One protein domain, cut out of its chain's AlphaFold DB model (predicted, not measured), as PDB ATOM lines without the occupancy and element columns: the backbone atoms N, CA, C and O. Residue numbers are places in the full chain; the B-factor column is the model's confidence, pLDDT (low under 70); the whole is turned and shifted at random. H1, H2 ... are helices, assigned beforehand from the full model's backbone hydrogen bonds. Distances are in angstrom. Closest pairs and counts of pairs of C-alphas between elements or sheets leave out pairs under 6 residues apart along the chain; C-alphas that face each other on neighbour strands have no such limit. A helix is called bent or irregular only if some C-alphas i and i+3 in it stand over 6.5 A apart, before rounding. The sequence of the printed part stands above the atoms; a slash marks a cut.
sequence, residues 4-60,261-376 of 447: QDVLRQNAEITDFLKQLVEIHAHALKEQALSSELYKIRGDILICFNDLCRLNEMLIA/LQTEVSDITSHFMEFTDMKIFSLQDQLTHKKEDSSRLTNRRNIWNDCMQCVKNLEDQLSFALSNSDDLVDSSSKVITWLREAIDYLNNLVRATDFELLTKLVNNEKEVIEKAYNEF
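Overview. This is residues 4 to 60 and 261 to 376 of the 447 residues of an uncharacterized protein of Zygotorulaspora mrakii (UniProt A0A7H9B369). One very long helix arm, H3b, runs through an up-and-down bundle, each helix or arm against the one before; the hairpin of H1 and H2 packs on it through H2, and the hairpin of H4 and H5 packs on it farther along. Residues 261 to 285 stick out as a long arm, with H3a turned sharply at its tip. The printed part has 173 residues with five named helices, H1 to H5 in chain order, and no named strand: all helix. It is only just extended, close to loose, with a radius of gyration of the C-alphas of 23.5 A, and spans 90 by 30 by 24 A.

Along the chain. H3, residues 261 to 323, was assigned as one helix by its hydrogen bonds but is bent, with C-alphas 270 and 273 7.2 A apart. Its arms are H3a, residues 261 to 270, 14.3 A, and H3b, residues 273 to 323, 72.8 A, ending at C-alpha 323 (142.030, 131.025, 254.555). H1, residues 4 to 27, 34.4 A, begins at C-alpha 4 (109.938, 112.313, 216.780). H2 is residues 34 to 59, 38.6 A, and irregular, with C-alphas 35 and 38 7.2 A apart. H4 is residues 328 to 351, 34.6 A; H5 is residues 356 to 375, 28.2 A.

Arrangement. H3a and H3b are about perpendicular, at 75 degrees. H3b touches H2 with residues 287 to 308 alone, closest C-alphas Arg 301 and Phe 48, 5.4 A. H3b and H4 form a hairpin, closest C-alphas Cys 310 and Ala 342, 6.6 A. H1 and H3b are apart. Every O i to N i+4 pair is within hydrogen-bond range in H1, H3a and H5; H2 has 20 of 22, H3b 45 of 47, H4 18 of 20.

Size, cuts and confidence. Residues 61 to 260 are not printed; C-alphas 60 and 261 are 40.7 A apart. Residues 31 to 32, 261 to 264, 325 to 332 and 376 have pLDDT under 70.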
ATOM      1  N   GLN A   4     109.955 110.880 217.095       82.06
ATOM      2  CA  GLN A   4     109.938 112.313 216.780       82.06
ATOM      3  C   GLN A   4     110.078 113.203 218.022       82.06
ATOM      4  O   GLN A   4     110.777 114.211 217.970       82.06
ATOM      5  N   ASP A   5     109.468 112.819 219.144       83.56
ATOM      6  CA  ASP A   5     109.560 113.558 220.403       83.56
ATOM      7  C   ASP A   5     110.991 113.503 220.952       83.56
ATOM      8  O   ASP A   5     111.539 114.525 221.355       83.56
ATOM      9  N   VAL A   6     111.631 112.327 220.895       84.94
ATOM     10  CA  VAL A   6     113.023 112.141 221.342       84.94
ATOM     11  C   VAL A   6     113.996 112.940 220.472       84.94
ATOM     12  O   VAL A   6     114.902 113.595 220.990       84.94
ATOM     13  N   LEU A   7     113.811 112.930 219.147       85.44
ATOM     14  CA  LEU A   7     114.636 113.718 218.224       85.44
ATOM     15  C   LEU A   7     114.453 115.224 218.435       85.44
ATOM     16  O   LEU A   7     115.432 115.970 218.404       85.44
ATOM     17  N   ARG A   8     113.219 115.665 218.694       88.44
ATOM     18  CA  ARG A   8     112.916 117.061 219.002       88.44
ATOM     19  C   ARG A   8     113.568 117.506 220.311       88.44
ATOM     20  O   ARG A   8     114.230 118.537 220.322       88.44
ATOM     21  N   GLN A   9     113.449 116.717 221.376       88.56
ATOM     22  CA  GLN A   9     114.104 117.013 222.656       88.56
ATOM     23  C   GLN A   9     115.628 117.082 222.522       88.56
ATOM     24  O   GLN A   9     116.262 117.949 223.115       88.56
ATOM     25  N   ASN A  10     116.223 116.211 221.703       88.94
ATOM     26  CA  ASN A  10     117.659 116.243 221.429       88.94
ATOM     27  C   ASN A  10     118.083 117.581 220.787       88.94
ATOM     28  O   ASN A  10     119.078 118.181 221.197       88.94
ATOM     29  N   ALA A  11     117.297 118.084 219.829       89.12
ATOM     30  CA  ALA A  11     117.531 119.395 219.226       89.12
ATOM     31  C   ALA A  11     117.366 120.539 220.242       89.12
ATOM     32  O   ALA A  11     118.248 121.388 220.347       89.12
ATOM     33  N   GLU A  12     116.294 120.516 221.041       91.62
ATOM     34  CA  GLU A  12     116.018 121.528 222.071       91.62
ATOM     35  C   GLU A  12     117.152 121.611 223.111       91.62
ATOM     36  O   GLU A  12     117.630 122.705 223.412       91.62
ATOM     37  N   ILE A  13     117.658 120.473 223.600       90.44
ATOM     38  CA  ILE A  13     118.788 120.435 224.548       90.44
ATOM     39  C   ILE A  13     120.086 120.904 223.886       90.44
ATOM     40  O   ILE A  13     120.885 121.598 224.513       90.44
ATOM     41  N   THR A  14     120.307 120.560 222.616       90.38
ATOM     42  CA  THR A  14     121.498 121.008 221.881       90.38
ATOM     43  C   THR A  14     121.515 122.527 221.719       90.38
ATOM     44  O   THR A  14     122.568 123.151 221.864       90.38
ATOM     45  N   ASP A  15     120.366 123.140 221.441       90.81
ATOM     46  CA  ASP A  15     120.258 124.593 221.325       90.81
ATOM     47  C   ASP A  15     120.343 125.287 222.686       90.81
ATOM     48  O   ASP A  15     121.024 126.309 222.807       90.81
ATOM     49  N   PHE A  16     119.754 124.702 223.729       91.75
ATOM     50  CA  PHE A  16     119.912 125.192 225.097       91.75
ATOM     51  C   PHE A  16     121.376 125.144 225.564       91.75
ATOM     52  O   PHE A  16     121.879 126.114 226.128       91.75
ATOM     53  N   LEU A  17     122.110 124.073 225.240       90.69
ATOM     54  CA  LEU A  17     123.539 123.956 225.534       90.69
ATOM     55  C   LEU A  17     124.354 125.081 224.879       90.69
ATOM     56  O   LEU A  17     125.242 125.636 225.522       90.69
ATOM     57  N   LYS A  18     124.052 125.457 223.627       91.50
ATOM     58  CA  LYS A  18     124.728 126.587 222.959       91.50
ATOM     59  C   LYS A  18     124.522 127.896 223.721       91.50
ATOM     60  O   LYS A  18     125.487 128.627 223.925       91.50
ATOM     61  N   GLN A  19     123.295 128.157 224.173       90.62
ATOM     62  CA  GLN A  19     122.977 129.347 224.967       90.62
ATOM     63  C   GLN A  19     123.715 129.332 226.312       90.62
ATOM     64  O   GLN A  19     124.310 130.336 226.699       90.62
ATOM     65  N   LEU A  20     123.762 128.182 226.993       90.19
ATOM     66  CA  LEU A  20     124.521 128.031 228.236       90.19
ATOM     67  C   LEU A  20     126.018 128.297 228.045       90.19
ATOM     68  O   LEU A  20     126.629 128.925 228.905       90.19
ATOM     69  N   VAL A  21     126.614 127.879 226.923       89.62
ATOM     70  CA  VAL A  21     128.029 128.165 226.617       89.62
ATOM     71  C   VAL A  21     128.293 129.670 226.508       89.62
ATOM     72  O   VAL A  21     129.346 130.145 226.939       89.62
ATOM     73  N   GLU A  22     127.357 130.431 225.944       88.88
ATOM     74  CA  GLU A  22     127.465 131.889 225.852       88.88
ATOM     75  C   GLU A  22     127.319 132.546 227.226       88.88
ATOM     76  O   GLU A  22     128.182 133.331 227.621       88.88
ATOM     77  N   ILE A  23     126.294 132.161 227.993       88.00
ATOM     78  CA  ILE A  23     126.064 132.662 229.357       88.00
ATOM     79  C   ILE A  23     127.272 132.364 230.251       88.00
ATOM     80  O   ILE A  23     127.726 133.234 230.988       88.00
ATOM     81  N   HIS A  24     127.847 131.168 230.139       90.19
ATOM     82  CA  HIS A  24     129.056 130.771 230.852       90.19
ATOM     83  C   HIS A  24     130.247 131.691 230.545       90.19
ATOM     84  O   HIS A  24     130.935 132.150 231.454       90.19
ATOM     85  N   ALA A  25     130.469 132.020 229.268       87.81
ATOM     86  CA  ALA A  25     131.538 132.933 228.864       87.81
ATOM     87  C   ALA A  25     131.351 134.358 229.424       87.81
ATOM     88  O   ALA A  25     132.340 135.042 229.702       87.81
ATOM     89  N   HIS A  26     130.102 134.806 229.584       86.06
ATOM     90  CA  HIS A  26     129.769 136.085 230.215       86.06
ATOM     91  C   HIS A  26     129.948 136.041 231.739       86.06
ATOM     92  O   HIS A  26     130.600 136.923 232.299       86.06
ATOM     93  N   ALA A  27     129.464 134.986 232.398       86.00
ATOM     94  CA  ALA A  27     129.576 134.804 233.846       86.00
ATOM     95  C   ALA A  27     131.034 134.731 234.331       86.00
ATOM     96  O   ALA A  27     131.349 135.199 235.420       86.00
ATOM     97  N   LEU A  28     131.938 134.211 233.496       83.25
ATOM     98  CA  LEU A  28     133.380 134.195 233.753       83.25
ATOM     99  C   LEU A  28     134.048 135.585 233.712       83.25
ATOM    100  O   LEU A  28     135.161 135.742 234.209       83.25
ATOM    101  N   LYS A  29     133.407 136.593 233.103       82.62
ATOM    102  CA  LYS A  29     133.944 137.962 232.961       82.62
ATOM    103  C   LYS A  29     133.269 138.965 233.896       82.62
ATOM    104  O   LYS A  29     133.891 139.957 234.268       82.62
ATOM    105  N   GLU A  30     132.008 138.733 234.250       80.81
ATOM    106  CA  GLU A  30     131.198 139.659 235.040       80.81
ATOM    107  C   GLU A  30     131.121 139.251 236.514       80.81
ATOM    108  O   GLU A  30     130.596 138.199 236.874       80.81
ATOM    109  N   GLN A  31     131.566 140.141 237.404       68.56
ATOM    110  CA  GLN A  31     131.616 139.874 238.845       68.56
ATOM    111  C   GLN A  31     130.228 139.682 239.488       68.56
ATOM    112  O   GLN A  31     130.117 139.022 240.517       68.56
ATOM    113  N   ALA A  32     129.161 140.206 238.874       69.38
ATOM    114  CA  ALA A  32     127.786 140.040 239.353       69.38
ATOM    115  C   ALA A  32     127.258 138.600 239.192       69.38
ATOM    116  O   ALA A  32     126.470 138.140 240.017       69.38
ATOM    117  N   LEU A  33     127.718 137.881 238.164       70.69
ATOM    118  CA  LEU A  33     127.266 136.528 237.816       70.69
ATOM    119  C   LEU A  33     128.188 135.428 238.367       70.69
ATOM    120  O   LEU A  33     127.880 134.243 238.240       70.69
ATOM    121  N   SER A  34     129.292 135.789 239.031       70.50
ATOM    122  CA  SER A  34     130.273 134.811 239.527       70.50
ATOM    123  C   SER A  34     129.678 133.842 240.561       70.50
ATOM    124  O   SER A  34     130.113 132.697 240.658       70.50
ATOM    125  N   SER A  35     128.656 134.273 241.308       75.31
ATOM    126  CA  SER A  35     127.955 133.435 242.293       75.31
ATOM    127  C   SER A  35     127.083 132.338 241.663       75.31
ATOM    128  O   SER A  35     126.748 131.355 242.325       75.31
ATOM    129  N   GLU A  36     126.748 132.465 240.376       82.88
ATOM    130  CA  GLU A  36     125.926 131.506 239.630       82.88
ATOM    131  C   GLU A  36     126.762 130.543 238.776       82.88
ATOM    132  O   GLU A  36     126.236 129.553 238.268       82.88
ATOM    133  N   LEU A  37     128.075 130.765 238.673       85.38
ATOM    134  CA  LEU A  37     128.983 130.001 237.816       85.38
ATOM    135  C   LEU A  37     128.967 128.493 238.111       85.38
ATOM    136  O   LEU A  37     128.939 127.679 237.189       85.38
ATOM    137  N   TYR A  38     128.895 128.105 239.388       85.38
ATOM    138  CA  TYR A  38     128.768 126.695 239.778       85.38
ATOM    139  C   TYR A  38     127.467 126.059 239.261       85.38
ATOM    140  O   TYR A  38     127.474 124.905 238.830       85.38
ATOM    141  N   LYS A  39     126.357 126.813 239.268       88.62
ATOM    142  CA  LYS A  39     125.068 126.347 238.737       88.62
ATOM    143  C   LYS A  39     125.138 126.195 237.221       88.62
ATOM    144  O   LYS A  39     124.803 125.132 236.725       88.62
ATOM    145  N   ILE A  40     125.686 127.189 236.515       89.31
ATOM    146  CA  ILE A  40     125.845 127.152 235.051       89.31
ATOM    147  C   ILE A  40     126.718 125.960 234.623       89.31
ATOM    148  O   ILE A  40     126.349 125.220 233.712       89.31
ATOM    149  N   ARG A  41     127.852 125.718 235.302       90.25
ATOM    150  CA  ARG A  41     128.712 124.546 235.043       90.25
ATOM    151  C   ARG A  41     127.960 123.224 235.253       90.25
ATOM    152  O   ARG A  41     128.116 122.290 234.461       90.25
ATOM    153  N   GLY A  42     127.126 123.165 236.294       89.62
ATOM    154  CA  GLY A  42     126.229 122.045 236.579       89.62
ATOM    155  C   GLY A  42     125.161 121.836 235.502       89.62
ATOM    156  O   GLY A  42     124.988 120.711 235.040       89.62
ATOM    157  N   ASP A  43     124.506 122.900 235.040       90.25
ATOM    158  CA  ASP A  43     123.471 122.841 233.998       90.25
ATOM    159  C   ASP A  43     124.046 122.375 232.650       90.25
ATOM    160  O   ASP A  43     123.434 121.563 231.952       90.25
ATOM    161  N   ILE A  44     125.270 122.797 232.313       91.81
ATOM    162  CA  ILE A  44     126.011 122.292 231.144       91.81
ATOM    163  C   ILE A  44     126.275 120.783 231.279       91.81
ATOM    164  O   ILE A  44     126.084 120.028 230.321       91.81
ATOM    165  N   LEU A  45     126.681 120.319 232.466       92.06
ATOM    166  CA  LEU A  45     126.899 118.894 232.728       92.06
ATOM    167  C   LEU A  45     125.591 118.090 232.636       92.06
ATOM    168  O   LEU A  45     125.595 116.980 232.098       92.06
ATOM    169  N   ILE A  46     124.474 118.645 233.115       92.06
ATOM    170  CA  ILE A  46     123.137 118.052 232.972       92.06
ATOM    171  C   ILE A  46     122.780 117.914 231.489       92.06
ATOM    172  O   ILE A  46     122.423 116.819 231.069       92.06
ATOM    173  N   CYS A  47     122.993 118.948 230.670       91.88
ATOM    174  CA  CYS A  47     122.736 118.874 229.229       91.88
ATOM    175  C   CYS A  47     123.538 117.751 228.552       91.88
ATOM    176  O   CYS A  47     122.989 116.986 227.760       91.88
ATOM    177  N   PHE A  48     124.827 117.597 228.875       91.69
ATOM    178  CA  PHE A  48     125.626 116.487 228.343       91.69
ATOM    179  C   PHE A  48     125.117 115.113 228.804       91.69
ATOM    180  O   PHE A  48     125.118 114.166 228.012       91.69
ATOM    181  N   ASN A  49     124.661 114.991 230.054       92.06
ATOM    182  CA  ASN A  49     124.037 113.767 230.565       92.06
ATOM    183  C   ASN A  49     122.715 113.451 229.858       92.06
ATOM    184  O   ASN A  49     122.499 112.306 229.460       92.06
ATOM    185  N   ASP A  50     121.863 114.451 229.659       90.50
ATOM    186  CA  ASP A  50     120.577 114.285 228.990       90.50
ATOM    187  C   ASP A  50     120.766 113.888 227.524       90.50
ATOM    188  O   ASP A  50     120.087 112.983 227.043       90.50
ATOM    189  N   LEU A  51     121.757 114.458 226.828       91.12
ATOM    190  CA  LEU A  51     122.127 114.026 225.476       91.12
ATOM    191  C   LEU A  51     122.592 112.562 225.438       91.12
ATOM    192  O   LEU A  51     122.210 111.832 224.523       91.12
ATOM    193  N   CYS A  52     123.375 112.111 226.426       90.69
ATOM    194  CA  CYS A  52     123.762 110.698 226.536       90.69
ATOM    195  C   CYS A  52     122.531 109.806 226.753       90.69
ATOM    196  O   CYS A  52     122.345 108.830 226.029       90.69
ATOM    197  N   ARG A  53     121.651 110.178 227.689       90.31
ATOM    198  CA  ARG A  53     120.434 109.428 228.025       90.31
ATOM    199  C   ARG A  53     119.460 109.339 226.849       90.31
ATOM    200  O   ARG A  53     118.934 108.265 226.567       90.31
ATOM    201  N   LEU A  54     119.231 110.442 226.136       89.12
ATOM    202  CA  LEU A  54     118.392 110.445 224.935       89.12
ATOM    203  C   LEU A  54     118.997 109.574 223.833       89.12
ATOM    204  O   LEU A  54     118.272 108.864 223.141       89.12
ATOM    205  N   ASN A  55     120.321 109.585 223.680       89.00
ATOM    206  CA  ASN A  55     120.989 108.722 222.714       89.00
ATOM    207  C   ASN A  55     120.854 107.234 223.083       89.00
ATOM    208  O   ASN A  55     120.566 106.411 222.217       89.00
ATOM    209  N   GLU A  56     120.967 106.881 224.365       88.44
ATOM    210  CA  GLU A  56     120.693 105.524 224.855       88.44
ATOM    211  C   GLU A  56     119.248 105.091 224.570       88.44
ATOM    212  O   GLU A  56     119.036 103.981 224.074       88.44
ATOM    213  N   MET A  57     118.264 105.973 224.785       86.88
ATOM    214  CA  MET A  57     116.854 105.715 224.451       86.88
ATOM    215  C   MET A  57     116.628 105.445 222.955       86.88
ATOM    216  O   MET A  57     115.737 104.678 222.594       86.88
ATOM    217  N   LEU A  58     117.439 106.031 222.071       86.56
ATOM    218  CA  LEU A  58     117.368 105.769 220.630       86.56
ATOM    219  C   LEU A  58     117.989 104.416 220.236       86.56
ATOM    220  O   LEU A  58     117.548 103.805 219.261       86.56
ATOM    221  N   ILE A  59     119.008 103.952 220.968       86.75
ATOM    222  CA  ILE A  59     119.885 102.835 220.568       86.75
ATOM    223  C   ILE A  59     119.546 101.506 221.244       86.75
ATOM    224  O   ILE A  59     119.893 100.452 220.698       86.75
ATOM    225  N   ALA A  60     118.937 101.544 222.432       84.50
ATOM    226  CA  ALA A  60     118.698 100.379 223.279       84.50
ATOM    227  C   ALA A  60     118.006  99.206 222.548       84.50
ATOM    228  O   ALA A  60     117.457  99.338 221.452       84.50
ATOM    229  N   LEU A 261      91.632 111.046 193.001       64.50
ATOM    230  CA  LEU A 261      92.057 110.499 194.286       64.50
ATOM    231  C   LEU A 261      92.318 108.990 194.216       64.50
ATOM    232  O   LEU A 261      93.263 108.505 194.826       64.50
ATOM    233  N   GLN A 262      91.525 108.232 193.453       65.56
ATOM    234  CA  GLN A 262      91.785 106.807 193.238       65.56
ATOM    235  C   GLN A 262      93.058 106.552 192.432       65.56
ATOM    236  O   GLN A 262      93.796 105.628 192.775       65.56
ATOM    237  N   THR A 263      93.338 107.354 191.402       67.25
ATOM    238  CA  THR A 263      94.593 107.245 190.646       67.25
ATOM    239  C   THR A 263      95.798 107.608 191.507       67.25
ATOM    240  O   THR A 263      96.748 106.836 191.555       67.25
ATOM    241  N   GLU A 264      95.721 108.686 192.292       68.56
ATOM    242  CA  GLU A 264      96.785 109.073 193.228       68.56
ATOM    243  C   GLU A 264      97.020 107.998 194.297       68.56
ATOM    244  O   GLU A 264      98.156 107.615 194.560       68.56
ATOM    245  N   VAL A 265      95.957 107.435 194.882       70.31
ATOM    246  CA  VAL A 265      96.077 106.338 195.856       70.31
ATOM    247  C   VAL A 265      96.677 105.088 195.211       70.31
ATOM    248  O   VAL A 265      97.457 104.394 195.863       70.31
ATOM    249  N   SER A 266      96.354 104.791 193.951       73.25
ATOM    250  CA  SER A 266      96.946 103.675 193.204       73.25
ATOM    251  C   SER A 266      98.443 103.886 192.963       73.25
ATOM    252  O   SER A 266      99.233 102.974 193.219       73.25
ATOM    253  N   ASP A 267      98.844 105.092 192.561       74.56
ATOM    254  CA  ASP A 267     100.248 105.457 192.354       74.56
ATOM    255  C   ASP A 267     101.035 105.462 193.674       74.56
ATOM    256  O   ASP A 267     102.145 104.944 193.750       74.56
ATOM    257  N   ILE A 268     100.453 105.940 194.772       77.38
ATOM    258  CA  ILE A 268     101.075 105.856 196.107       77.38
ATOM    259  C   ILE A 268     101.209 104.391 196.552       77.38
ATOM    260  O   ILE A 268     102.196 103.986 197.173       77.38
ATOM    261  N   THR A 269     100.217 103.564 196.225       79.50
ATOM    262  CA  THR A 269     100.181 102.140 196.581       79.50
ATOM    263  C   THR A 269     101.278 101.345 195.873       79.50
ATOM    264  O   THR A 269     101.792 100.392 196.468       79.50
ATOM    265  N   SER A 270     101.650 101.708 194.640       80.31
ATOM    266  CA  SER A 270     102.728 101.035 193.904       80.31
ATOM    267  C   SER A 270     104.105 101.335 194.510       80.31
ATOM    268  O   SER A 270     104.894 100.409 194.699       80.31
ATOM    269  N   HIS A 271     104.344 102.574 194.946       83.12
ATOM    270  CA  HIS A 271     105.618 103.003 195.541       83.12
ATOM    271  C   HIS A 271     105.759 102.675 197.039       83.12
ATOM    272  O   HIS A 271     106.832 102.847 197.617       83.12
ATOM    273  N   PHE A 272     104.709 102.163 197.695       86.38
ATOM    274  CA  PHE A 272     104.719 101.864 199.135       86.38
ATOM    275  C   PHE A 272     105.900 100.984 199.572       86.38
ATOM    276  O   PHE A 272     106.493 101.210 200.629       86.38
ATOM    277  N   MET A 273     106.215  99.954 198.785       86.50
ATOM    278  CA  MET A 273     107.266  98.995 199.133       86.50
ATOM    279  C   MET A 273     108.645  99.656 199.100       86.50
ATOM    280  O   MET A 273     109.408  99.490 200.048       86.50
ATOM    281  N   GLU A 274     108.914 100.445 198.061       86.50
ATOM    282  CA  GLU A 274     110.166 101.187 197.884       86.50
ATOM    283  C   GLU A 274     110.335 102.251 198.967       86.50
ATOM    284  O   GLU A 274     111.371 102.300 199.625       86.50
ATOM    285  N   PHE A 275     109.284 103.031 199.240       87.94
ATOM    286  CA  PHE A 275     109.295 104.021 200.317       87.94
ATOM    287  C   PHE A 275     109.572 103.378 201.679       87.94
ATOM    288  O   PHE A 275     110.394 103.869 202.451       87.94
ATOM    289  N   THR A 276     108.892 102.269 201.984       88.25
ATOM    290  CA  THR A 276     109.063 101.582 203.270       88.25
ATOM    291  C   THR A 276     110.484 101.043 203.415       88.25
ATOM    292  O   THR A 276     111.057 101.138 204.498       88.25
ATOM    293  N   ASP A 277     111.072 100.525 202.337       89.44
ATOM    294  CA  ASP A 277     112.449 100.033 202.340       89.44
ATOM    295  C   ASP A 277     113.471 101.158 202.483       89.44
ATOM    296  O   ASP A 277     114.384 101.044 203.300       89.44
ATOM    297  N   MET A 278     113.266 102.280 201.793       89.25
ATOM    298  CA  MET A 278     114.105 103.466 201.944       89.25
ATOM    299  C   MET A 278     114.023 104.043 203.364       89.25
ATOM    300  O   MET A 278     115.049 104.386 203.951       89.25
ATOM    301  N   LYS A 279     112.823 104.096 203.961       89.50
ATOM    302  CA  LYS A 279     112.630 104.557 205.345       89.50
ATOM    303  C   LYS A 279     113.294 103.614 206.350       89.50
ATOM    304  O   LYS A 279     113.950 104.085 207.274       89.50
ATOM    305  N   ILE A 280     113.168 102.297 206.168       91.75
ATOM    306  CA  ILE A 280     113.862 101.308 207.007       91.75
ATOM    307  C   ILE A 280     115.378 101.485 206.893       91.75
ATOM    308  O   ILE A 280     116.048 101.516 207.921       91.75
ATOM    309  N   PHE A 281     115.908 101.629 205.677       92.44
ATOM    310  CA  PHE A 281     117.337 101.829 205.451       92.44
ATOM    311  C   PHE A 281     117.841 103.113 206.122       92.44
ATOM    312  O   PHE A 281     118.821 103.079 206.857       92.44
ATOM    313  N   SER A 282     117.120 104.227 205.961       91.06
ATOM    314  CA  SER A 282     117.459 105.492 206.619       91.06
ATOM    315  C   SER A 282     117.445 105.382 208.148       91.06
ATOM    316  O   SER A 282     118.351 105.881 208.806       91.06
ATOM    317  N   LEU A 283     116.463 104.693 208.738       89.81
ATOM    318  CA  LEU A 283     116.422 104.468 210.188       89.81
ATOM    319  C   LEU A 283     117.552 103.546 210.666       89.81
ATOM    320  O   LEU A 283     118.073 103.729 211.765       89.81
ATOM    321  N   GLN A 284     117.952 102.564 209.856       91.56
ATOM    322  CA  GLN A 284     119.106 101.714 210.153       91.56
ATOM    323  C   GLN A 284     120.415 102.509 210.134       91.56
ATOM    324  O   GLN A 284     121.227 102.327 211.037       91.56
ATOM    325  N   ASP A 285     120.577 103.407 209.164       90.88
ATOM    326  CA  ASP A 285     121.724 104.314 209.060       90.88
ATOM    327  C   ASP A 285     121.776 105.318 210.230       90.88
ATOM    328  O   ASP A 285     122.809 105.525 210.868       90.88
ATOM    329  N   GLN A 286     120.621 105.864 210.627       89.06
ATOM    330  CA  GLN A 286     120.525 106.682 211.839       89.06
ATOM    331  C   GLN A 286     120.916 105.889 213.089       89.06
ATOM    332  O   GLN A 286     121.618 106.409 213.955       89.06
ATOM    333  N   LEU A 287     120.500 104.625 213.198       89.69
ATOM    334  CA  LEU A 287     120.860 103.776 214.330       89.69
ATOM    335  C   LEU A 287     122.370 103.509 214.391       89.69
ATOM    336  O   LEU A 287     122.930 103.486 215.488       89.69
ATOM    337  N   THR A 288     123.033 103.295 213.251       89.25
ATOM    338  CA  THR A 288     124.493 103.118 213.205       89.25
ATOM    339  C   THR A 288     125.210 104.398 213.607       89.25
ATOM    340  O   THR A 288     126.047 104.352 214.507       89.25
ATOM    341  N   HIS A 289     124.797 105.548 213.072       89.31
ATOM    342  CA  HIS A 289     125.376 106.839 213.445       89.31
ATOM    343  C   HIS A 289     125.196 107.144 214.939       89.31
ATOM    344  O   HIS A 289     126.130 107.559 215.619       89.31
ATOM    345  N   LYS A 290     124.008 106.889 215.502       88.06
ATOM    346  CA  LYS A 290     123.742 107.119 216.931       88.06
ATOM    347  C   LYS A 290     124.577 106.197 217.828       88.06
ATOM    348  O   LYS A 290     125.067 106.636 218.871       88.06
ATOM    349  N   LYS A 291     124.800 104.944 217.413       89.88
ATOM    350  CA  LYS A 291     125.712 104.008 218.100       89.88
ATOM    351  C   LYS A 291     127.144 104.521 218.136       89.88
ATOM    352  O   LYS A 291     127.762 104.487 219.198       89.88
ATOM    353  N   GLU A 292     127.646 105.024 217.015       88.44
ATOM    354  CA  GLU A 292     128.975 105.635 216.939       88.44
ATOM    355  C   GLU A 292     129.059 106.890 217.824       88.44
ATOM    356  O   GLU A 292     129.985 107.029 218.632       88.44
ATOM    357  N   ASP A 293     128.035 107.746 217.766       88.19
ATOM    358  CA  ASP A 293     127.925 108.958 218.581       88.19
ATOM    359  C   ASP A 293     127.861 108.682 220.086       88.19
ATOM    360  O   ASP A 293     128.267 109.536 220.869       88.19
ATOM    361  N   SER A 294     127.399 107.506 220.523       89.75
ATOM    362  CA  SER A 294     127.293 107.170 221.951       89.75
ATOM    363  C   SER A 294     128.638 107.270 222.672       89.75
ATOM    364  O   SER A 294     128.762 107.906 223.724       89.75
ATOM    365  N   SER A 295     129.682 106.720 222.047       87.88
ATOM    366  CA  SER A 295     131.050 106.809 222.560       87.88
ATOM    367  C   SER A 295     131.549 108.259 222.596       87.88
ATOM    368  O   SER A 295     132.146 108.693 223.583       87.88
ATOM    369  N   ARG A 296     131.227 109.044 221.560       89.62
ATOM    370  CA  ARG A 296     131.615 110.455 221.435       89.62
ATOM    371  C   ARG A 296     130.923 111.334 222.474       89.62
ATOM    372  O   ARG A 296     131.582 112.179 223.073       89.62
ATOM    373  N   LEU A 297     129.626 111.145 222.709       89.62
ATOM    374  CA  LEU A 297     128.855 111.880 223.718       89.62
ATOM    375  C   LEU A 297     129.353 111.574 225.130       89.62
ATOM    376  O   LEU A 297     129.582 112.496 225.910       89.62
ATOM    377  N   THR A 298     129.618 110.297 225.416       90.44
ATOM    378  CA  THR A 298     130.196 109.876 226.699       90.44
ATOM    379  C   THR A 298     131.569 110.512 226.916       90.44
ATOM    380  O   THR A 298     131.835 111.045 227.993       90.44
ATOM    381  N   ASN A 299     132.422 110.526 225.885       90.50
ATOM    382  CA  ASN A 299     133.727 111.182 225.945       90.50
ATOM    383  C   ASN A 299     133.598 112.694 226.203       90.50
ATOM    384  O   ASN A 299     134.238 113.214 227.109       90.50
ATOM    385  N   ARG A 300     132.712 113.394 225.478       90.50
ATOM    386  CA  ARG A 300     132.454 114.837 225.674       90.50
ATOM    387  C   ARG A 300     132.010 115.153 227.102       90.50
ATOM    388  O   ARG A 300     132.521 116.090 227.707       90.50
ATOM    389  N   ARG A 301     131.087 114.356 227.646       92.94
ATOM    390  CA  ARG A 301     130.634 114.488 229.034       92.94
ATOM    391  C   ARG A 301     131.795 114.317 230.013       92.94
ATOM    392  O   ARG A 301     131.931 115.119 230.931       92.94
ATOM    393  N   ASN A 302     132.604 113.273 229.831       91.69
ATOM    394  CA  ASN A 302     133.718 112.980 230.729       91.69
ATOM    395  C   ASN A 302     134.755 114.110 230.701       91.69
ATOM    396  O   ASN A 302     135.125 114.597 231.757       91.69
ATOM    397  N   ILE A 303     135.115 114.620 229.519       91.00
ATOM    398  CA  ILE A 303     136.053 115.744 229.381       91.00
ATOM    399  C   ILE A 303     135.526 117.012 230.068       91.00
ATOM    400  O   ILE A 303     136.289 117.705 230.741       91.00
ATOM    401  N   TRP A 304     134.230 117.325 229.940       93.62
ATOM    402  CA  TRP A 304     133.646 118.460 230.664       93.62
ATOM    403  C   TRP A 304     133.679 118.254 232.182       93.62
ATOM    404  O   TRP A 304     134.024 119.170 232.926       93.62
ATOM    405  N   ASN A 305     133.367 117.046 232.646       92.19
ATOM    406  CA  ASN A 305     133.456 116.701 234.059       92.19
ATOM    407  C   ASN A 305     134.901 116.806 234.585       92.19
ATOM    408  O   ASN A 305     135.109 117.360 235.660       92.19
ATOM    409  N   ASP A 306     135.890 116.350 233.819       90.44
ATOM    410  CA  ASP A 306     137.310 116.435 234.173       90.44
ATOM    411  C   ASP A 306     137.782 117.898 234.224       90.44
ATOM    412  O   ASP A 306     138.486 118.298 235.155       90.44
ATOM    413  N   CYS A 307     137.324 118.733 233.283       90.19
ATOM    414  CA  CYS A 307     137.533 120.181 233.312       90.19
ATOM    415  C   CYS A 307     136.941 120.799 234.588       90.19
ATOM    416  O   CYS A 307     137.634 121.512 235.312       90.19
ATOM    417  N   MET A 308     135.681 120.490 234.908       91.25
ATOM    418  CA  MET A 308     135.002 121.010 236.097       91.25
ATOM    419  C   MET A 308     135.691 120.565 237.396       91.25
ATOM    420  O   MET A 308     135.823 121.366 238.319       91.25
ATOM    421  N   GLN A 309     136.154 119.314 237.474       90.31
ATOM    422  CA  GLN A 309     136.902 118.806 238.625       90.31
ATOM    423  C   GLN A 309     138.262 119.489 238.771       90.31
ATOM    424  O   GLN A 309     138.629 119.859 239.882       90.31
ATOM    425  N   CYS A 310     138.990 119.700 237.671       90.06
ATOM    426  CA  CYS A 310     140.256 120.430 237.685       90.06
ATOM    427  C   CYS A 310     140.071 121.860 238.210       90.06
ATOM    428  O   CYS A 310     140.768 122.267 239.139       90.06
ATOM    429  N   VAL A 311     139.083 122.586 237.676       89.31
ATOM    430  CA  VAL A 311     138.779 123.960 238.094       89.31
ATOM    431  C   VAL A 311     138.332 124.010 239.554       89.31
ATOM    432  O   VAL A 311     138.848 124.816 240.320       89.31
ATOM    433  N   LYS A 312     137.443 123.107 239.978       89.12
ATOM    434  CA  LYS A 312     136.988 123.036 241.369       89.12
ATOM    435  C   LYS A 312     138.130 122.717 242.337       89.12
ATOM    436  O   LYS A 312     138.245 123.364 243.367       89.12
ATOM    437  N   ASN A 313     138.991 121.755 242.006       88.44
ATOM    438  CA  ASN A 313     140.142 121.412 242.843       88.44
ATOM    439  C   ASN A 313     141.093 122.606 242.997       88.44
ATOM    440  O   ASN A 313     141.607 122.834 244.089       88.44
ATOM    441  N   LEU A 314     141.306 123.377 241.926       87.06
ATOM    442  CA  LEU A 314     142.089 124.608 241.969       87.06
ATOM    443  C   LEU A 314     141.408 125.673 242.847       87.06
ATOM    444  O   LEU A 314     142.063 126.254 243.707       87.06
ATOM    445  N   GLU A 315     140.106 125.911 242.673       87.00
ATOM    446  CA  GLU A 315     139.320 126.847 243.493       87.00
ATOM    447  C   GLU A 315     139.352 126.464 244.987       87.00
ATOM    448  O   GLU A 315     139.593 127.317 245.846       87.00
ATOM    449  N   ASP A 316     139.200 125.176 245.307       86.75
ATOM    450  CA  ASP A 316     139.255 124.643 246.671       86.75
ATOM    451  C   ASP A 316     140.666 124.799 247.276       86.75
ATOM    452  O   ASP A 316     140.809 125.274 248.404       86.75
ATOM    453  N   GLN A 317     141.727 124.486 246.521       84.62
ATOM    454  CA  GLN A 317     143.117 124.676 246.962       84.62
ATOM    455  C   GLN A 317     143.463 126.153 247.192       84.62
ATOM    456  O   GLN A 317     144.101 126.488 248.194       84.62
ATOM    457  N   LEU A 318     143.014 127.045 246.304       82.94
ATOM    458  CA  LEU A 318     143.207 128.488 246.441       82.94
ATOM    459  C   LEU A 318     142.428 129.046 247.637       82.94
ATOM    460  O   LEU A 318     142.984 129.817 248.416       82.94
ATOM    461  N   SER A 319     141.172 128.637 247.829       83.88
ATOM    462  CA  SER A 319     140.362 129.084 248.971       83.88
ATOM    463  C   SER A 319     140.950 128.630 250.312       83.88
ATOM    464  O   SER A 319     140.996 129.416 251.264       83.88
ATOM    465  N   PHE A 320     141.478 127.402 250.381       82.06
ATOM    466  CA  PHE A 320     142.167 126.877 251.557       82.06
ATOM    467  C   PHE A 320     143.469 127.635 251.845       82.06
ATOM    468  O   PHE A 320     143.712 128.028 252.986       82.06
ATOM    469  N   ALA A 321     144.282 127.893 250.816       77.81
ATOM    470  CA  ALA A 321     145.521 128.659 250.948       77.81
ATOM    471  C   ALA A 321     145.272 130.123 251.364       77.81
ATOM    472  O   ALA A 321     146.035 130.673 252.152       77.81
ATOM    473  N   LEU A 322     144.185 130.742 250.889       75.12
ATOM    474  CA  LEU A 322     143.783 132.097 251.285       75.12
ATOM    475  C   LEU A 322     143.233 132.165 252.719       75.12
ATOM    476  O   LEU A 322     143.381 133.192 253.379       75.12
ATOM    477  N   SER A 323     142.610 131.088 253.205       78.19
ATOM    478  CA  SER A 323     142.030 131.025 254.555       78.19
ATOM    479  C   SER A 323     143.073 130.731 255.642       78.19
ATOM    480  O   SER A 323     142.902 131.151 256.785       78.19
ATOM    481  N   ASN A 324     144.169 130.048 255.296       71.25
ATOM    482  CA  ASN A 324     145.272 129.717 256.203       71.25
ATOM    483  C   ASN A 324     146.442 130.697 256.012       71.25
ATOM    484  O   ASN A 324     147.493 130.358 255.476       71.25
ATOM    485  N   SER A 325     146.241 131.944 256.439       57.94
ATOM    486  CA  SER A 325     147.101 133.099 256.146       57.94
ATOM    487  C   SER A 325     148.464 133.156 256.863       57.94
ATOM    488  O   SER A 325     149.135 134.179 256.768       57.94
ATOM    489  N   ASP A 326     148.895 132.113 257.579       56.03
ATOM    490  CA  ASP A 326     150.144 132.153 258.369       56.03
ATOM    491  C   ASP A 326     151.414 131.779 257.569       56.03
ATOM    492  O   ASP A 326     152.522 131.977 258.058       56.03
ATOM    493  N   ASP A 327     151.279 131.315 256.315       53.34
ATOM    494  CA  ASP A 327     152.389 130.752 255.512       53.34
ATOM    495  C   ASP A 327     152.488 131.351 254.083       53.34
ATOM    496  O   ASP A 327     152.877 130.706 253.103       53.34
ATOM    497  N   LEU A 328     152.088 132.619 253.930       56.16
ATOM    498  CA  LEU A 328     151.865 133.296 252.638       56.16
ATOM    499  C   LEU A 328     153.103 133.422 251.725       56.16
ATOM    500  O   LEU A 328     152.955 133.490 250.504       56.16
ATOM    501  N   VAL A 329     154.319 133.435 252.276       54.47
ATOM    502  CA  VAL A 329     155.553 133.616 251.482       54.47
ATOM    503  C   VAL A 329     155.957 132.322 250.766       54.47
ATOM    504  O   VAL A 329     156.314 132.357 249.592       54.47
ATOM    505  N   ASP A 330     155.802 131.170 251.424       54.59
ATOM    506  CA  ASP A 330     156.092 129.845 250.852       54.59
ATOM    507  C   ASP A 330     154.909 129.292 250.024       54.59
ATOM    508  O   ASP A 330     155.037 128.335 249.259       54.59
ATOM    509  N   SER A 331     153.739 129.927 250.153       60.53
ATOM    510  CA  SER A 331     152.507 129.599 249.425       60.53
ATOM    511  C   SER A 331     152.423 130.247 248.037       60.53
ATOM    512  O   SER A 331     151.770 129.702 247.151       60.53
ATOM    513  N   SER A 332     153.121 131.362 247.796       66.00
ATOM    514  CA  SER A 332     153.097 132.070 246.503       66.00
ATOM    515  C   SER A 332     153.677 131.228 245.352       66.00
ATOM    516  O   SER A 332     153.087 131.123 244.275       66.00
ATOM    517  N   SER A 333     154.794 130.534 245.594       70.81
ATOM    518  CA  SER A 333     155.411 129.627 244.614       70.81
ATOM    519  C   SER A 333     154.534 128.395 244.329       70.81
ATOM    520  O   SER A 333     154.427 127.957 243.179       70.81
ATOM    521  N   LYS A 334     153.845 127.875 245.354       77.56
ATOM    522  CA  LYS A 334     152.919 126.734 245.257       77.56
ATOM    523  C   LYS A 334     151.674 127.093 244.441       77.56
ATOM    524  O   LYS A 334     151.327 126.350 243.530       77.56
ATOM    525  N   VAL A 335     151.092 128.275 244.660       79.25
ATOM    526  CA  VAL A 335     149.946 128.789 243.886       79.25
ATOM    527  C   VAL A 335     150.274 128.934 242.397       79.25
ATOM    528  O   VAL A 335     149.504 128.490 241.549       79.25
ATOM    529  N   ILE A 336     151.442 129.489 242.058       81.44
ATOM    530  CA  ILE A 336     151.903 129.600 240.661       81.44
ATOM    531  C   ILE A 336     152.055 128.215 240.018       81.44
ATOM    532  O   ILE A 336     151.757 128.043 238.834       81.44
ATOM    533  N   THR A 337     152.518 127.233 240.792       83.56
ATOM    534  CA  THR A 337     152.695 125.855 240.318       83.56
ATOM    535  C   THR A 337     151.341 125.194 240.054       83.56
ATOM    536  O   THR A 337     151.143 124.675 238.960       83.56
ATOM    537  N   TRP A 338     150.377 125.322 240.973       85.56
ATOM    538  CA  TRP A 338     149.013 124.805 240.795       85.56
ATOM    539  C   TRP A 338     148.294 125.424 239.592       85.56
ATOM    540  O   TRP A 338     147.670 124.710 238.810       85.56
ATOM    541  N   LEU A 339     148.428 126.741 239.391       85.31
ATOM    542  CA  LEU A 339     147.862 127.428 238.225       85.31
ATOM    543  C   LEU A 339     148.472 126.916 236.912       85.31
ATOM    544  O   LEU A 339     147.748 126.691 235.945       85.31
ATOM    545  N   ARG A 340     149.793 126.697 236.871       86.19
ATOM    546  CA  ARG A 340     150.476 126.162 235.682       86.19
ATOM    547  C   ARG A 340     150.065 124.720 235.388       86.19
ATOM    548  O   ARG A 340     149.755 124.412 234.243       86.19
ATOM    549  N   GLU A 341     150.022 123.867 236.408       87.94
ATOM    550  CA  GLU A 341     149.581 122.472 236.278       87.94
ATOM    551  C   GLU A 341     148.135 122.385 235.771       87.94
ATOM    552  O   GLU A 341     147.846 121.587 234.878       87.94
ATOM    553  N   ALA A 342     147.241 123.250 236.264       86.44
ATOM    554  CA  ALA A 342     145.867 123.342 235.778       86.44
ATOM    555  C   ALA A 342     145.799 123.796 234.307       86.44
ATOM    556  O   ALA A 342     145.083 123.189 233.513       86.44
ATOM    557  N   ILE A 343     146.576 124.810 233.904       88.75
ATOM    558  CA  ILE A 343     146.640 125.272 232.504       88.75
ATOM    559  C   ILE A 343     147.155 124.161 231.577       88.75
ATOM    560  O   ILE A 343     146.581 123.933 230.508       88.75
ATOM    561  N   ASP A 344     148.212 123.450 231.970       88.12
ATOM    562  CA  ASP A 344     148.774 122.346 231.187       88.12
ATOM    563  C   ASP A 344     147.787 121.177 231.068       88.12
ATOM    564  O   ASP A 344     147.629 120.598 229.988       88.12
ATOM    565  N   TYR A 345     147.053 120.870 232.139       88.44
ATOM    566  CA  TYR A 345     145.999 119.860 232.117       88.44
ATOM    567  C   TYR A 345     144.831 120.256 231.198       88.44
ATOM    568  O   TYR A 345     144.436 119.468 230.337       88.44
ATOM    569  N   LEU A 346     144.335 121.497 231.288       88.00
ATOM    570  CA  LEU A 346     143.282 122.009 230.402       88.00
ATOM    571  C   LEU A 346     143.732 122.037 228.929       88.00
ATOM    572  O   LEU A 346     142.952 121.692 228.042       88.00
ATOM    573  N   ASN A 347     145.002 122.350 228.647       88.12
ATOM    574  CA  ASN A 347     145.573 122.256 227.296       88.12
ATOM    575  C   ASN A 347     145.547 120.825 226.742       88.12
ATOM    576  O   ASN A 347     145.278 120.623 225.553       88.12
ATOM    577  N   ASN A 348     145.812 119.828 227.586       87.75
ATOM    578  CA  ASN A 348     145.725 118.426 227.190       87.75
ATOM    579  C   ASN A 348     144.271 118.002 226.922       87.75
ATOM    580  O   ASN A 348     144.026 117.297 225.942       87.75
ATOM    581  N   LEU A 349     143.302 118.491 227.706       86.81
ATOM    582  CA  LEU A 349     141.872 118.241 227.470       86.81
ATOM    583  C   LEU A 349     141.366 118.864 226.160       86.81
ATOM    584  O   LEU A 349     140.613 118.224 225.421       86.81
ATOM    585  N   VAL A 350     141.817 120.078 225.825       88.00
ATOM    586  CA  VAL A 350     141.502 120.728 224.540       88.00
ATOM    587  C   VAL A 350     142.029 119.905 223.363       88.00
ATOM    588  O   VAL A 350     141.319 119.715 222.382       88.00
ATOM    589  N   ARG A 351     143.251 119.366 223.464       84.81
ATOM    590  CA  ARG A 351     143.844 118.510 222.418       84.81
ATOM    591  C   ARG A 351     143.148 117.157 222.269       84.81
ATOM    592  O   ARG A 351     143.223 116.566 221.199       84.81
ATOM    593  N   ALA A 352     142.496 116.668 223.320       82.31
ATOM    594  CA  ALA A 352     141.760 115.406 223.315       82.31
ATOM    595  C   ALA A 352     140.334 115.524 222.731       82.31
ATOM    596  O   ALA A 352     139.612 114.527 222.676       82.31
ATOM    597  N   THR A 353     139.912 116.728 222.322       82.19
ATOM    598  CA  THR A 353     138.524 117.035 221.959       82.19
ATOM    599  C   THR A 353     138.389 117.556 220.529       82.19
ATOM    600  O   THR A 353     138.920 118.610 220.197       82.19
ATOM    601  N   ASP A 354     137.543 116.902 219.728       80.25
ATOM    602  CA  ASP A 354     137.191 117.346 218.364       80.25
ATOM    603  C   ASP A 354     135.890 118.178 218.305       80.25
ATOM    604  O   ASP A 354     135.369 118.483 217.232       80.25
ATOM    605  N   PHE A 355     135.290 118.499 219.455       84.88
ATOM    606  CA  PHE A 355     133.987 119.161 219.540       84.88
ATOM    607  C   PHE A 355     134.113 120.651 219.872       84.88
ATOM    608  O   PHE A 355     134.418 121.021 221.002       84.88
ATOM    609  N   GLU A 356     133.786 121.500 218.896       87.00
ATOM    610  CA  GLU A 356     133.958 122.959 218.937       87.00
ATOM    611  C   GLU A 356     133.370 123.635 220.189       87.00
ATOM    612  O   GLU A 356     134.041 124.440 220.833       87.00
ATOM    613  N   LEU A 357     132.139 123.284 220.575       86.56
ATOM    614  CA  LEU A 357     131.469 123.866 221.747       86.56
ATOM    615  C   LEU A 357     132.185 123.525 223.059       86.56
ATOM    616  O   LEU A 357     132.313 124.383 223.929       86.56
ATOM    617  N   LEU A 358     132.679 122.292 223.195       87.81
ATOM    618  CA  LEU A 358     133.430 121.875 224.380       87.81
ATOM    619  C   LEU A 358     134.826 122.499 224.391       87.81
ATOM    620  O   LEU A 358     135.256 122.990 225.427       87.81
ATOM    621  N   THR A 359     135.484 122.591 223.237       88.75
ATOM    622  CA  THR A 359     136.741 123.334 223.097       88.75
ATOM    623  C   THR A 359     136.573 124.797 223.513       88.75
ATOM    624  O   THR A 359     137.410 125.325 224.241       88.75
ATOM    625  N   LYS A 360     135.467 125.447 223.126       88.50
ATOM    626  CA  LYS A 360     135.137 126.815 223.549       88.50
ATOM    627  C   LYS A 360     134.934 126.912 225.066       88.50
ATOM    628  O   LYS A 360     135.479 127.820 225.681       88.50
ATOM    629  N   LEU A 361     134.200 125.979 225.674       89.56
ATOM    630  CA  LEU A 361     133.993 125.939 227.128       89.56
ATOM    631  C   LEU A 361     135.306 125.789 227.906       89.56
ATOM    632  O   LEU A 361     135.575 126.585 228.802       89.56
ATOM    633  N   VAL A 362     136.134 124.810 227.532       88.75
ATOM    634  CA  VAL A 362     137.419 124.543 228.196       88.75
ATOM    635  C   VAL A 362     138.388 125.713 227.998       88.75
ATOM    636  O   VAL A 362     139.078 126.104 228.937       88.75
ATOM    637  N   ASN A 363     138.404 126.335 226.812       88.44
ATOM    638  CA  ASN A 363     139.211 127.532 226.570       88.44
ATOM    639  C   ASN A 363     138.746 128.731 227.399       88.44
ATOM    640  O   ASN A 363     139.594 129.457 227.903       88.44
ATOM    641  N   ASN A 364     137.438 128.930 227.592       87.75
ATOM    642  CA  ASN A 364     136.945 130.021 228.433       87.75
ATOM    643  C   ASN A 364     137.437 129.881 229.886       87.75
ATOM    644  O   ASN A 364     137.887 130.863 230.471       87.75
ATOM    645  N   GLU A 365     137.393 128.670 230.454       88.44
ATOM    646  CA  GLU A 365     137.925 128.396 231.802       88.44
ATOM    647  C   GLU A 365     139.439 128.610 231.866       88.44
ATOM    648  O   GLU A 365     139.962 129.284 232.756       88.44
ATOM    649  N   LYS A 366     140.151 128.093 230.863       89.50
ATOM    650  CA  LYS A 366     141.595 128.265 230.730       89.50
ATOM    651  C   LYS A 366     141.988 129.745 230.657       89.50
ATOM    652  O   LYS A 366     142.912 130.145 231.354       89.50
ATOM    653  N   GLU A 367     141.301 130.560 229.857       88.12
ATOM    654  CA  GLU A 367     141.591 131.993 229.710       88.12
ATOM    655  C   GLU A 367     141.469 132.749 231.039       88.12
ATOM    656  O   GLU A 367     142.240 133.677 231.297       88.12
ATOM    657  N   VAL A 368     140.517 132.372 231.897       85.94
ATOM    658  CA  VAL A 368     140.366 132.979 233.228       85.94
ATOM    659  C   VAL A 368     141.520 132.582 234.144       85.94
ATOM    660  O   VAL A 368     142.092 133.444 234.811       85.94
ATOM    661  N   ILE A 369     141.923 131.310 234.127       84.88
ATOM    662  CA  ILE A 369     143.067 130.824 234.914       84.88
ATOM    663  C   ILE A 369     144.381 131.438 234.407       84.88
ATOM    664  O   ILE A 369     145.232 131.821 235.208       84.88
ATOM    665  N   GLU A 370     144.548 131.615 233.094       86.75
ATOM    666  CA  GLU A 370     145.701 132.304 232.503       86.75
ATOM    667  C   GLU A 370     145.751 133.786 232.896       86.75
ATOM    668  O   GLU A 370     146.828 134.306 233.197       86.75
ATOM    669  N   LYS A 371     144.605 134.476 232.941       84.19
ATOM    670  CA  LYS A 371     144.533 135.845 233.474       84.19
ATOM    671  C   LYS A 371     144.933 135.886 234.943       84.19
ATOM    672  O   LYS A 371     145.803 136.679 235.291       84.19
ATOM    673  N   ALA A 372     144.406 134.979 235.765       81.50
ATOM    674  CA  ALA A 372     144.787 134.870 237.170       81.50
ATOM    675  C   ALA A 372     146.293 134.590 237.340       81.50
ATOM    676  O   ALA A 372     146.941 135.223 238.166       81.50
ATOM    677  N   TYR A 373     146.883 133.720 236.514       82.38
ATOM    678  CA  TYR A 373     148.327 133.452 236.497       82.38
ATOM    679  C   TYR A 373     149.166 134.681 236.115       82.38
ATOM    680  O   TYR A 373     150.256 134.879 236.653       82.38
ATOM    681  N   ASN A 374     148.677 135.511 235.191       81.62
ATOM    682  CA  ASN A 374     149.362 136.731 234.763       81.62
ATOM    683  C   ASN A 374     149.217 137.888 235.766       81.62
ATOM    684  O   ASN A 374     150.118 138.722 235.859       81.62
ATOM    685  N   GLU A 375     148.102 137.941 236.498       77.31
ATOM    686  CA  GLU A 375     147.822 138.933 237.543       77.31
ATOM    687  C   GLU A 375     148.452 138.561 238.896       77.31
ATOM    688  O   GLU A 375     148.761 139.449 239.696       77.31
ATOM    689  N   PHE A 376     148.706 137.270 239.145       66.12
ATOM    690  CA  PHE A 376     149.440 136.811 240.322       66.12
ATOM    691  C   PHE A 376     150.887 137.336 240.266       66.12
ATOM    692  O   PHE A 376     151.548 137.254 239.223       66.12
TER     693      PHE A 376